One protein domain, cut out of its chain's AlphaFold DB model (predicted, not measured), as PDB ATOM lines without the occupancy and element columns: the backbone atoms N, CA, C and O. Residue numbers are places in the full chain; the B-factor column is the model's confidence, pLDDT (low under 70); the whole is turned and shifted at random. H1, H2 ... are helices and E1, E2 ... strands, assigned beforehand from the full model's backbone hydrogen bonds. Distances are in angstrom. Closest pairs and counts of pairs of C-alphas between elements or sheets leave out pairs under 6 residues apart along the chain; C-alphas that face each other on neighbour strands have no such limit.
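Overview. This is residues 53 to 118 of the 119 residues of an uncharacterized protein of Saprolegnia parasitica (strain CBS 223.65) (UniProt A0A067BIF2). A twisted sheet of three strands, E3, E4 and E5, makes one side of the domain, with the short helix H2 beside its edge strand E3. The small hairpin E1 and E2 lies away from this sheet, with H1 at the far end, and the unnamed stretch after E5 folds back so that residues 115 to 116 pair with E2 between the two sheets. The printed part has 66 residues, with two named helices and five named strands in the order H1 E1 E2 H2 E3 E4 E5; both sheets are antiparallel, the larger in the order E3, E4, E5. The class is mixed, helices and strands. The whole is compact, with a radius of gyration of the C-alphas of 11.2 A, and rounded, spanning 29 by 25 by 18 A.

Along the chain. In the larger sheet, E3 is residues 79 to 84, 15.5 A long, E4 is residues 88 to 93, 15.7 A, and E5 is residues 98 to 103, 16.1 A, ending at C-alpha 103 at (348.502, 454.329, 345.607). H2 is residues 71 to 76, 8.6 A, beginning at C-alpha 71 at (343.290, 458.238, 331.756). E2 is residues 66 to 69, 10.0 A, and E1 is residues 61 to 63, 6.5 A. H1 is residues 53 to 57, 5.8 A, beginning at C-alpha 53 at (347.396, 474.672, 330.914).

Arrangement. E3, E4 and E5 form a meander, each strand the antiparallel neighbour of the one before. E3 and E4 are a hairpin at 155 degrees, with N 82 and O 90 within hydrogen-bond range at 2.8 A. E4 and E5 are a hairpin at 158 degrees, with N 91 and O 100 at 2.8 A. H2 is on this sheet, at the sheet's level, with a height over the sheet of 1.9 A. It touches E3, where the closest C-alphas, those of Lys 71 and Ser 81, are 6.7 A apart, and it is near E4. E1 and E2 are a hairpin at 146 degrees, with N 61 and O 68 at 2.9 A; both are apart from E3, E4 and E5. Residues 68 to 69 of E2 pair with residues 115 to 116, antiparallel. H1 is not on the larger sheet, and is only just apart from H2, at 8.5 A between their closest C-alphas. In H1 and H2 every O i to N i+4 pair is within hydrogen-bond range.

Size, cuts and confidence. The two C-alphas farthest apart, those of Tyr 56 and His 85, are 31.1 A apart. The printed part has no cut, and the six links between named elements are tight. Residues 104 to 118 hold no named element. The mean pLDDT of the printed part is 84.9, and no printed residue is under 70.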
ATOM      1  N   ALA A  53     348.443 474.906 331.907       78.25
ATOM      2  CA  ALA A  53     347.396 474.672 330.914       78.25
ATOM      3  C   ALA A  53     346.466 473.508 331.299       78.25
ATOM      4  O   ALA A  53     345.253 473.636 331.183       78.25
ATOM      5  N   GLY A  54     347.008 472.405 331.829       80.88
ATOM      6  CA  GLY A  54     346.208 471.262 332.267       80.88
ATOM      7  C   GLY A  54     345.236 471.629 333.388       80.88
ATOM      8  O   GLY A  54     344.087 471.216 333.347       80.88
ATOM      9  N   LYS A  55     345.658 472.465 334.348       80.88
ATOM     10  CA  LYS A  55     344.803 472.901 335.470       80.88
ATOM     11  C   LYS A  55     343.582 473.710 335.036       80.88
ATOM     12  O   LYS A  55     342.570 473.674 335.725       80.88
ATOM     13  N   TYR A  56     343.699 474.465 333.943       76.44
ATOM     14  CA  TYR A  56     342.629 475.341 333.457       76.44
ATOM     15  C   TYR A  56     341.820 474.738 332.306       76.44
ATOM     16  O   TYR A  56     340.676 475.137 332.110       76.44
ATOM     17  N   MET A  57     342.396 473.804 331.543       82.88
ATOM     18  CA  MET A  57     341.759 473.226 330.352       82.88
ATOM     19  C   MET A  57     341.160 471.838 330.596       82.88
ATOM     20  O   MET A  57     340.253 471.443 329.871       82.88
ATOM     21  N   LEU A  58     341.652 471.086 331.587       84.50
ATOM     22  CA  LEU A  58     341.164 469.738 331.877       84.50
ATOM     23  C   LEU A  58     340.217 469.751 333.069       84.50
ATOM     24  O   LEU A  58     340.428 470.452 334.060       84.50
ATOM     25  N   ARG A  59     339.163 468.942 332.975       84.69
ATOM     26  CA  ARG A  59     338.168 468.813 334.035       84.69
ATOM     27  C   ARG A  59     338.607 467.730 335.014       84.69
ATOM     28  O   ARG A  59     338.748 466.574 334.630       84.69
ATOM     29  N   THR A  60     338.797 468.103 336.276       86.38
ATOM     30  CA  THR A  60     339.004 467.145 337.367       86.38
ATOM     31  C   THR A  60     337.695 466.895 338.107       86.38
ATOM     32  O   THR A  60     336.795 467.739 338.142       86.38
ATOM     33  N   HIS A  61     337.581 465.714 338.704       86.12
ATOM     34  CA  HIS A  61     336.453 465.334 339.543       86.12
ATOM     35  C   HIS A  61     336.916 465.205 340.989       86.12
ATOM     36  O   HIS A  61     337.786 464.395 341.288       86.12
ATOM     37  N   LYS A  62     336.320 465.983 341.895       85.00
ATOM     38  CA  LYS A  62     336.634 465.919 343.327       85.00
ATOM     39  C   LYS A  62     335.843 464.809 344.009       85.00
ATOM     40  O   LYS A  62     334.620 464.761 343.893       85.00
ATOM     41  N   TYR A  63     336.533 463.953 344.755       84.38
ATOM     42  CA  TYR A  63     335.924 462.940 345.613       84.38
ATOM     43  C   TYR A  63     336.792 462.701 346.852       84.38
ATOM     44  O   TYR A  63     338.002 462.534 346.733       84.38
ATOM     45  N   ASN A  64     336.193 462.717 348.048       83.19
ATOM     46  CA  ASN A  64     336.901 462.585 349.333       83.19
ATOM     47  C   ASN A  64     338.145 463.490 349.463       83.19
ATOM     48  O   ASN A  64     339.188 463.072 349.955       83.19
ATOM     49  N   GLY A  65     338.055 464.734 348.977       79.56
ATOM     50  CA  GLY A  65     339.157 465.704 349.039       79.56
ATOM     51  C   GLY A  65     340.304 465.460 348.050       79.56
ATOM     52  O   GLY A  65     341.248 466.243 348.030       79.56
ATOM     53  N   LEU A  66     340.216 464.427 347.205       83.19
ATOM     54  CA  LEU A  66     341.165 464.149 346.129       83.19
ATOM     55  C   LEU A  66     340.568 464.550 344.777       83.19
ATOM     56  O   LEU A  66     339.393 464.302 344.501       83.19
ATOM     57  N   ASP A  67     341.387 465.172 343.934       87.19
ATOM     58  CA  ASP A  67     341.062 465.417 342.531       87.19
ATOM     59  C   ASP A  67     341.399 464.167 341.709       87.19
ATOM     60  O   ASP A  67     342.487 463.610 341.830       87.19
ATOM     61  N   TYR A  68     340.480 463.739 340.852       87.50
ATOM     62  CA  TYR A  68     340.660 462.617 339.935       87.50
ATOM     63  C   TYR A  68     340.597 463.102 338.495       87.50
ATOM     64  O   TYR A  68     339.818 464.002 338.164       87.50
ATOM     65  N   ILE A  69     341.384 462.468 337.635       90.50
ATOM     66  CA  ILE A  69     341.351 462.684 336.191       90.50
ATOM     67  C   ILE A  69     341.246 461.341 335.471       90.50
ATOM     68  O   ILE A  69     341.832 460.348 335.904       90.50
ATOM     69  N   ASP A  70     340.471 461.270 334.394       90.56
ATOM     70  CA  ASP A  70     340.411 460.062 333.575       90.56
ATOM     71  C   ASP A  70     341.738 459.840 332.819       90.56
ATOM     72  O   ASP A  70     342.523 460.771 332.614       90.56
ATOM     73  N   LYS A  71     342.012 458.597 332.399       89.69
ATOM     74  CA  LYS A  71     343.290 458.238 331.756       89.69
ATOM     75  C   LYS A  71     343.518 458.972 330.430       89.69
ATOM     76  O   LYS A  71     344.665 459.275 330.116       89.69
ATOM     77  N   ALA A  72     342.464 459.273 329.666       90.62
ATOM     78  CA  ALA A  72     342.597 459.952 328.379       90.62
ATOM     79  C   ALA A  72     342.980 461.425 328.579       90.62
ATOM     80  O   ALA A  72     343.952 461.899 327.989       90.62
ATOM     81  N   SER A  73     342.297 462.125 329.486       90.94
ATOM     82  CA  SER A  73     342.657 463.486 329.891       90.94
ATOM     83  C   SER A  73     344.042 463.539 330.550       90.94
ATOM     84  O   SER A  73     344.805 464.471 330.302       90.94
ATOM     85  N   GLY A  74     344.409 462.525 331.344       90.88
ATOM     86  CA  GLY A  74     345.756 462.361 331.897       90.88
ATOM     87  C   GLY A  74     346.827 462.228 330.812       90.88
ATOM     88  O   GLY A  74     347.816 462.960 330.839       90.88
ATOM     89  N   LEU A  75     346.598 461.384 329.803       91.75
ATOM     90  CA  LEU A  75     347.503 461.221 328.663       91.75
ATOM     91  C   LEU A  75     347.685 462.537 327.896       91.75
ATOM     92  O   LEU A  75     348.814 462.930 327.612       91.75
ATOM     93  N   MET A  76     346.593 463.270 327.648       90.38
ATOM     94  CA  MET A  76     346.630 464.615 327.052       90.38
ATOM     95  C   MET A  76     347.391 465.620 327.931       90.38
ATOM     96  O   MET A  76     348.044 466.537 327.429       90.38
ATOM     97  N   ALA A  77     347.364 465.438 329.254       89.62
ATOM     98  CA  ALA A  77     348.175 466.202 330.196       89.62
ATOM     99  C   ALA A  77     349.658 465.783 330.213       89.62
ATOM    100  O   ALA A  77     350.449 466.457 330.879       89.62
ATOM    101  N   GLY A  78     350.057 464.735 329.487       90.44
ATOM    102  CA  GLY A  78     351.409 464.168 329.495       90.44
ATOM    103  C   GLY A  78     351.666 463.170 330.630       90.44
ATOM    104  O   GLY A  78     352.825 462.887 330.926       90.44
ATOM    105  N   LEU A  79     350.608 462.663 331.269       91.12
ATOM    106  CA  LEU A  79     350.660 461.645 332.316       91.12
ATOM    107  C   LEU A  79     350.261 460.292 331.725       91.12
ATOM    108  O   LEU A  79     349.080 460.008 331.520       91.12
ATOM    109  N   VAL A  80     351.244 459.439 331.465       92.50
ATOM    110  CA  VAL A  80     350.999 458.069 331.010       92.50
ATOM    111  C   VAL A  80     350.814 457.188 332.237       92.50
ATOM    112  O   VAL A  80     351.772 456.925 332.956       92.50
ATOM    113  N   SER A  81     349.585 456.744 332.498       91.50
ATOM    114  CA  SER A  81     349.280 455.881 333.642       91.50
ATOM    115  C   SER A  81     349.113 454.421 333.240       91.50
ATOM    116  O   SER A  81     348.286 454.102 332.383       91.50
ATOM    117  N   LEU A  82     349.799 453.532 333.945       89.19
ATOM    118  CA  LEU A  82     349.605 452.091 333.910       89.19
ATOM    119  C   LEU A  82     349.114 451.640 335.283       89.19
ATOM    120  O   LEU A  82     349.736 451.913 336.305       89.19
ATOM    121  N   GLN A  83     347.971 450.968 335.309       85.12
ATOM    122  CA  GLN A  83     347.416 450.400 336.530       85.12
ATOM    123  C   GLN A  83     347.837 448.939 336.596       85.12
ATOM    124  O   GLN A  83     347.504 448.171 335.694       85.12
ATOM    125  N   TRP A  84     348.584 448.575 337.633       75.19
ATOM    126  CA  TRP A  84     349.056 447.210 337.835       75.19
ATOM    127  C   TRP A  84     348.436 446.676 339.130       75.19
ATOM    128  O   TRP A  84     348.771 447.141 340.219       75.19
ATOM    129  N   HIS A  85     347.500 445.728 339.002       72.19
ATOM    130  CA  HIS A  85     346.611 445.251 340.076       72.19
ATOM    131  C   HIS A  85     345.750 446.353 340.741       72.19
ATOM    132  O   HIS A  85     345.761 447.519 340.351       72.19
ATOM    133  N   ALA A  86     344.947 445.969 341.741       70.62
ATOM    134  CA  ALA A  86     344.005 446.852 342.436       70.62
ATOM    135  C   ALA A  86     344.670 447.902 343.356       70.62
ATOM    136  O   ALA A  86     343.982 448.760 343.900       70.62
ATOM    137  N   HIS A  87     345.992 447.849 343.545       72.81
ATOM    138  CA  HIS A  87     346.666 448.576 344.625       72.81
ATOM    139  C   HIS A  87     347.331 449.898 344.201       72.81
ATOM    140  O   HIS A  87     347.595 450.736 345.062       72.81
ATOM    141  N   GLY A  88     347.569 450.157 342.907       82.38
ATOM    142  CA  GLY A  88     348.151 451.442 342.507       82.38
ATOM    143  C   GLY A  88     348.358 451.685 341.014       82.38
ATOM    144  O   GLY A  88     348.169 450.814 340.164       82.38
ATOM    145  N   PHE A  89     348.764 452.918 340.723       88.38
ATOM    146  CA  PHE A  89     349.046 453.444 339.396       88.38
ATOM    147  C   PHE A  89     350.521 453.818 339.283       88.38
ATOM    148  O   PHE A  89     351.035 454.615 340.067       88.38
ATOM    149  N   TYR A  90     351.183 453.295 338.260       90.00
ATOM    150  CA  TYR A  90     352.474 453.781 337.800       90.00
ATOM    151  C   TYR A  90     352.226 454.879 336.774       90.00
ATOM    152  O   TYR A  90     351.639 454.635 335.724       90.00
ATOM    153  N   VAL A  91     352.638 456.100 337.088       91.56
ATOM    154  CA  VAL A  91     352.442 457.277 336.247       91.56
ATOM    155  C   VAL A  91     353.797 457.770 335.768       91.56
ATOM    156  O   VAL A  91     354.657 458.128 336.569       91.56
ATOM    157  N   PHE A  92     353.983 457.805 334.456       92.19
ATOM    158  CA  PHE A  92     355.121 458.450 333.823       92.19
ATOM    159  C   PHE A  92     354.724 459.853 333.363       92.19
ATOM    160  O   PHE A  92     353.855 460.014 332.503       92.19
ATOM    161  N   ASP A  93     355.348 460.871 333.954       90.88
ATOM    162  CA  ASP A  93     355.201 462.268 333.547       90.88
ATOM    163  C   ASP A  93     356.230 462.580 332.455       90.88
ATOM    164  O   ASP A  93     357.422 462.745 332.736       90.88
ATOM    165  N   ILE A  94     355.758 462.685 331.209       90.56
ATOM    166  CA  ILE A  94     356.590 462.970 330.031       90.56
ATOM    167  C   ILE A  94     357.240 464.356 330.137       90.56
ATOM    168  O   ILE A  94     358.358 464.558 329.669       90.56
ATOM    169  N   LYS A  95     356.566 465.330 330.760       86.12
ATOM    170  CA  LYS A  95     357.056 466.716 330.839       86.12
ATOM    171  C   LYS A  95     358.224 466.837 331.807       86.12
ATOM    172  O   LYS A  95     359.116 467.651 331.588       86.12
ATOM    173  N   LYS A  96     358.209 466.048 332.883       86.81
ATOM    174  CA  LYS A  96     359.251 466.071 333.921       86.81
ATOM    175  C   LYS A  96     360.246 464.922 333.818       86.81
ATOM    176  O   LYS A  96     361.218 464.941 334.567       86.81
ATOM    177  N   TRP A  97     359.997 463.943 332.946       91.50
ATOM    178  CA  TRP A  97     360.763 462.698 332.854       91.50
ATOM    179  C   TRP A  97     360.857 461.972 334.202       91.50
ATOM    180  O   TRP A  97     361.926 461.550 334.639       91.50
ATOM    181  N   ARG A  98     359.724 461.863 334.904       89.62
ATOM    182  CA  ARG A  98     359.652 461.235 336.230       89.62
ATOM    183  C   ARG A  98     358.664 460.082 336.229       89.62
ATOM    184  O   ARG A  98     357.537 460.229 335.763       89.62
ATOM    185  N   PHE A  99     359.086 458.967 336.811       90.38
ATOM    186  CA  PHE A  99     358.202 457.867 337.176       90.38
ATOM    187  C   PHE A  99     357.699 458.075 338.600       90.38
ATOM    188  O   PHE A  99     358.475 458.359 339.511       90.38
ATOM    189  N   LEU A 100     356.390 457.956 338.775       87.69
ATOM    190  CA  LEU A 100     355.690 458.200 340.026       87.69
ATOM    191  C   LEU A 100     354.789 457.003 340.302       87.69
ATOM    192  O   LEU A 100     354.105 456.512 339.408       87.69
ATOM    193  N   TYR A 101     354.788 456.530 341.541       88.44
ATOM    194  CA  TYR A 101     353.823 455.540 341.995       88.44
ATOM    195  C   TYR A 101     352.758 456.245 342.823       88.44
ATOM    196  O   TYR A 101     353.076 456.973 343.765       88.44
ATOM    197  N   VAL A 102     351.496 456.029 342.470       86.56
ATOM    198  CA  VAL A 102     350.354 456.600 343.175       86.56
ATOM    199  C   VAL A 102     349.478 455.460 343.671       86.56
ATOM    200  O   VAL A 102     348.906 454.711 342.879       86.56
ATOM    201  N   ALA A 103     349.379 455.319 344.992       84.62
ATOM    202  CA  ALA A 103     348.502 454.329 345.607       84.62
ATOM    203  C   ALA A 103     347.044 454.599 345.211       84.62
ATOM    204  O   ALA A 103     346.606 455.753 345.220       84.62
ATOM    205  N   SER A 104     346.300 453.544 344.872       81.56
ATOM    206  CA  SER A 104     344.880 453.677 344.550       81.56
ATOM    207  C   SER A 104     344.092 453.837 345.852       81.56
ATOM    208  O   SER A 104     344.073 452.899 346.650       81.56
ATOM    209  N   PRO A 105     343.453 454.991 346.110       77.12
ATOM    210  CA  PRO A 105     342.540 455.112 347.232       77.12
ATOM    211  C   PRO A 105     341.300 454.247 346.988       77.12
ATOM    212  O   PRO A 105     340.923 453.974 345.846       77.12
ATOM    213  N   GLU A 106     340.646 453.844 348.071       77.12
ATOM    214  CA  GLU A 106     339.362 453.159 348.001       77.12
ATOM    215  C   GLU A 106     338.316 454.140 347.448       77.12
ATOM    216  O   GLU A 106     337.967 455.146 348.076       77.12
ATOM    217  N   ALA A 107     337.885 453.908 346.209       73.75
ATOM    218  CA  ALA A 107     337.017 454.813 345.472       73.75
ATOM    219  C   ALA A 107     335.868 454.037 344.806       73.75
ATOM    220  O   ALA A 107     336.052 452.888 344.401       73.75
ATOM    221  N   PRO A 108     334.672 454.643 344.669       79.25
ATOM    222  CA  PRO A 108     333.539 454.004 344.009       79.25
ATOM    223  C   PRO A 108     333.882 453.672 342.553       79.25
ATOM    224  O   PRO A 108     334.680 454.372 341.931       79.25
ATOM    225  N   GLY A 109     333.227 452.654 341.981       80.31
ATOM    226  CA  GLY A 109     333.581 452.067 340.678       80.31
ATOM    227  C   GLY A 109     333.791 453.061 339.524       80.31
ATOM    228  O   GLY A 109     334.637 452.825 338.664       80.31
ATOM    229  N   ARG A 110     333.123 454.227 339.538       81.50
ATOM    230  CA  ARG A 110     333.341 455.299 338.543       81.50
ATOM    231  C   ARG A 110     334.771 455.858 338.517       81.50
ATOM    232  O   ARG A 110     335.192 456.382 337.494       81.50
ATOM    233  N   PHE A 111     335.500 455.774 339.628       81.38
ATOM    234  CA  PHE A 111     336.875 456.258 339.771       81.38
ATOM    235  C   PHE A 111     337.905 455.125 339.793       81.38
ATOM    236  O   PHE A 111     339.090 455.408 339.907       81.38
ATOM    237  N   ALA A 112     337.492 453.862 339.625       79.19
ATOM    238  CA  ALA A 112     338.399 452.708 339.673       79.19
ATOM    239  C   ALA A 112     339.549 452.789 338.651       79.19
ATOM    240  O   ALA A 112     340.619 452.217 338.856       79.19
ATOM    241  N   HIS A 113     339.329 453.519 337.555       83.12
ATOM    242  CA  HIS A 113     340.307 453.741 336.492       83.12
ATOM    243  C   HIS A 113     340.819 455.186 336.445       83.12
ATOM    244  O   HIS A 113     341.617 455.512 335.569       83.12
ATOM    245  N   ALA A 114     340.348 456.068 337.325       86.81
ATOM    246  CA  ALA A 114     340.761 457.463 337.324       86.81
ATOM    247  C   ALA A 114     342.069 457.623 338.107       86.81
ATOM    248  O   ALA A 114     342.250 457.021 339.161       86.81
ATOM    249  N   ILE A 115     342.974 458.451 337.594       87.69
ATOM    250  CA  ILE A 115     344.259 458.738 338.223       87.69
ATOM    251  C   ILE A 115     344.008 459.735 339.364       87.69
ATOM    252  O   ILE A 115     343.509 460.836 339.099       87.69
ATOM    253  N   PRO A 116     344.346 459.398 340.620       87.12
ATOM    254  CA  PRO A 116     344.255 460.343 341.722       87.12
ATOM    255  C   PRO A 116     345.410 461.353 341.654       87.12
ATOM    256  O   PRO A 116     346.585 460.995 341.674       87.12
ATOM    257  N   LEU A 117     345.074 462.638 341.607       82.94
ATOM    258  CA  LEU A 117     346.003 463.767 341.579       82.94
ATOM    259  C   LEU A 117     346.387 464.179 343.008       82.94
ATOM    260  O   LEU A 117     346.085 465.287 343.455       82.94
ATOM    261  N   ARG A 118     347.027 463.267 343.747       72.06
ATOM    262  CA  ARG A 118     347.544 463.535 345.101       72.06
ATOM    263  C   ARG A 118     348.766 464.470 345.029       72.06
ATOM    264  O   ARG A 118     349.392 464.554 343.980       72.06
TER     265      ARG A 118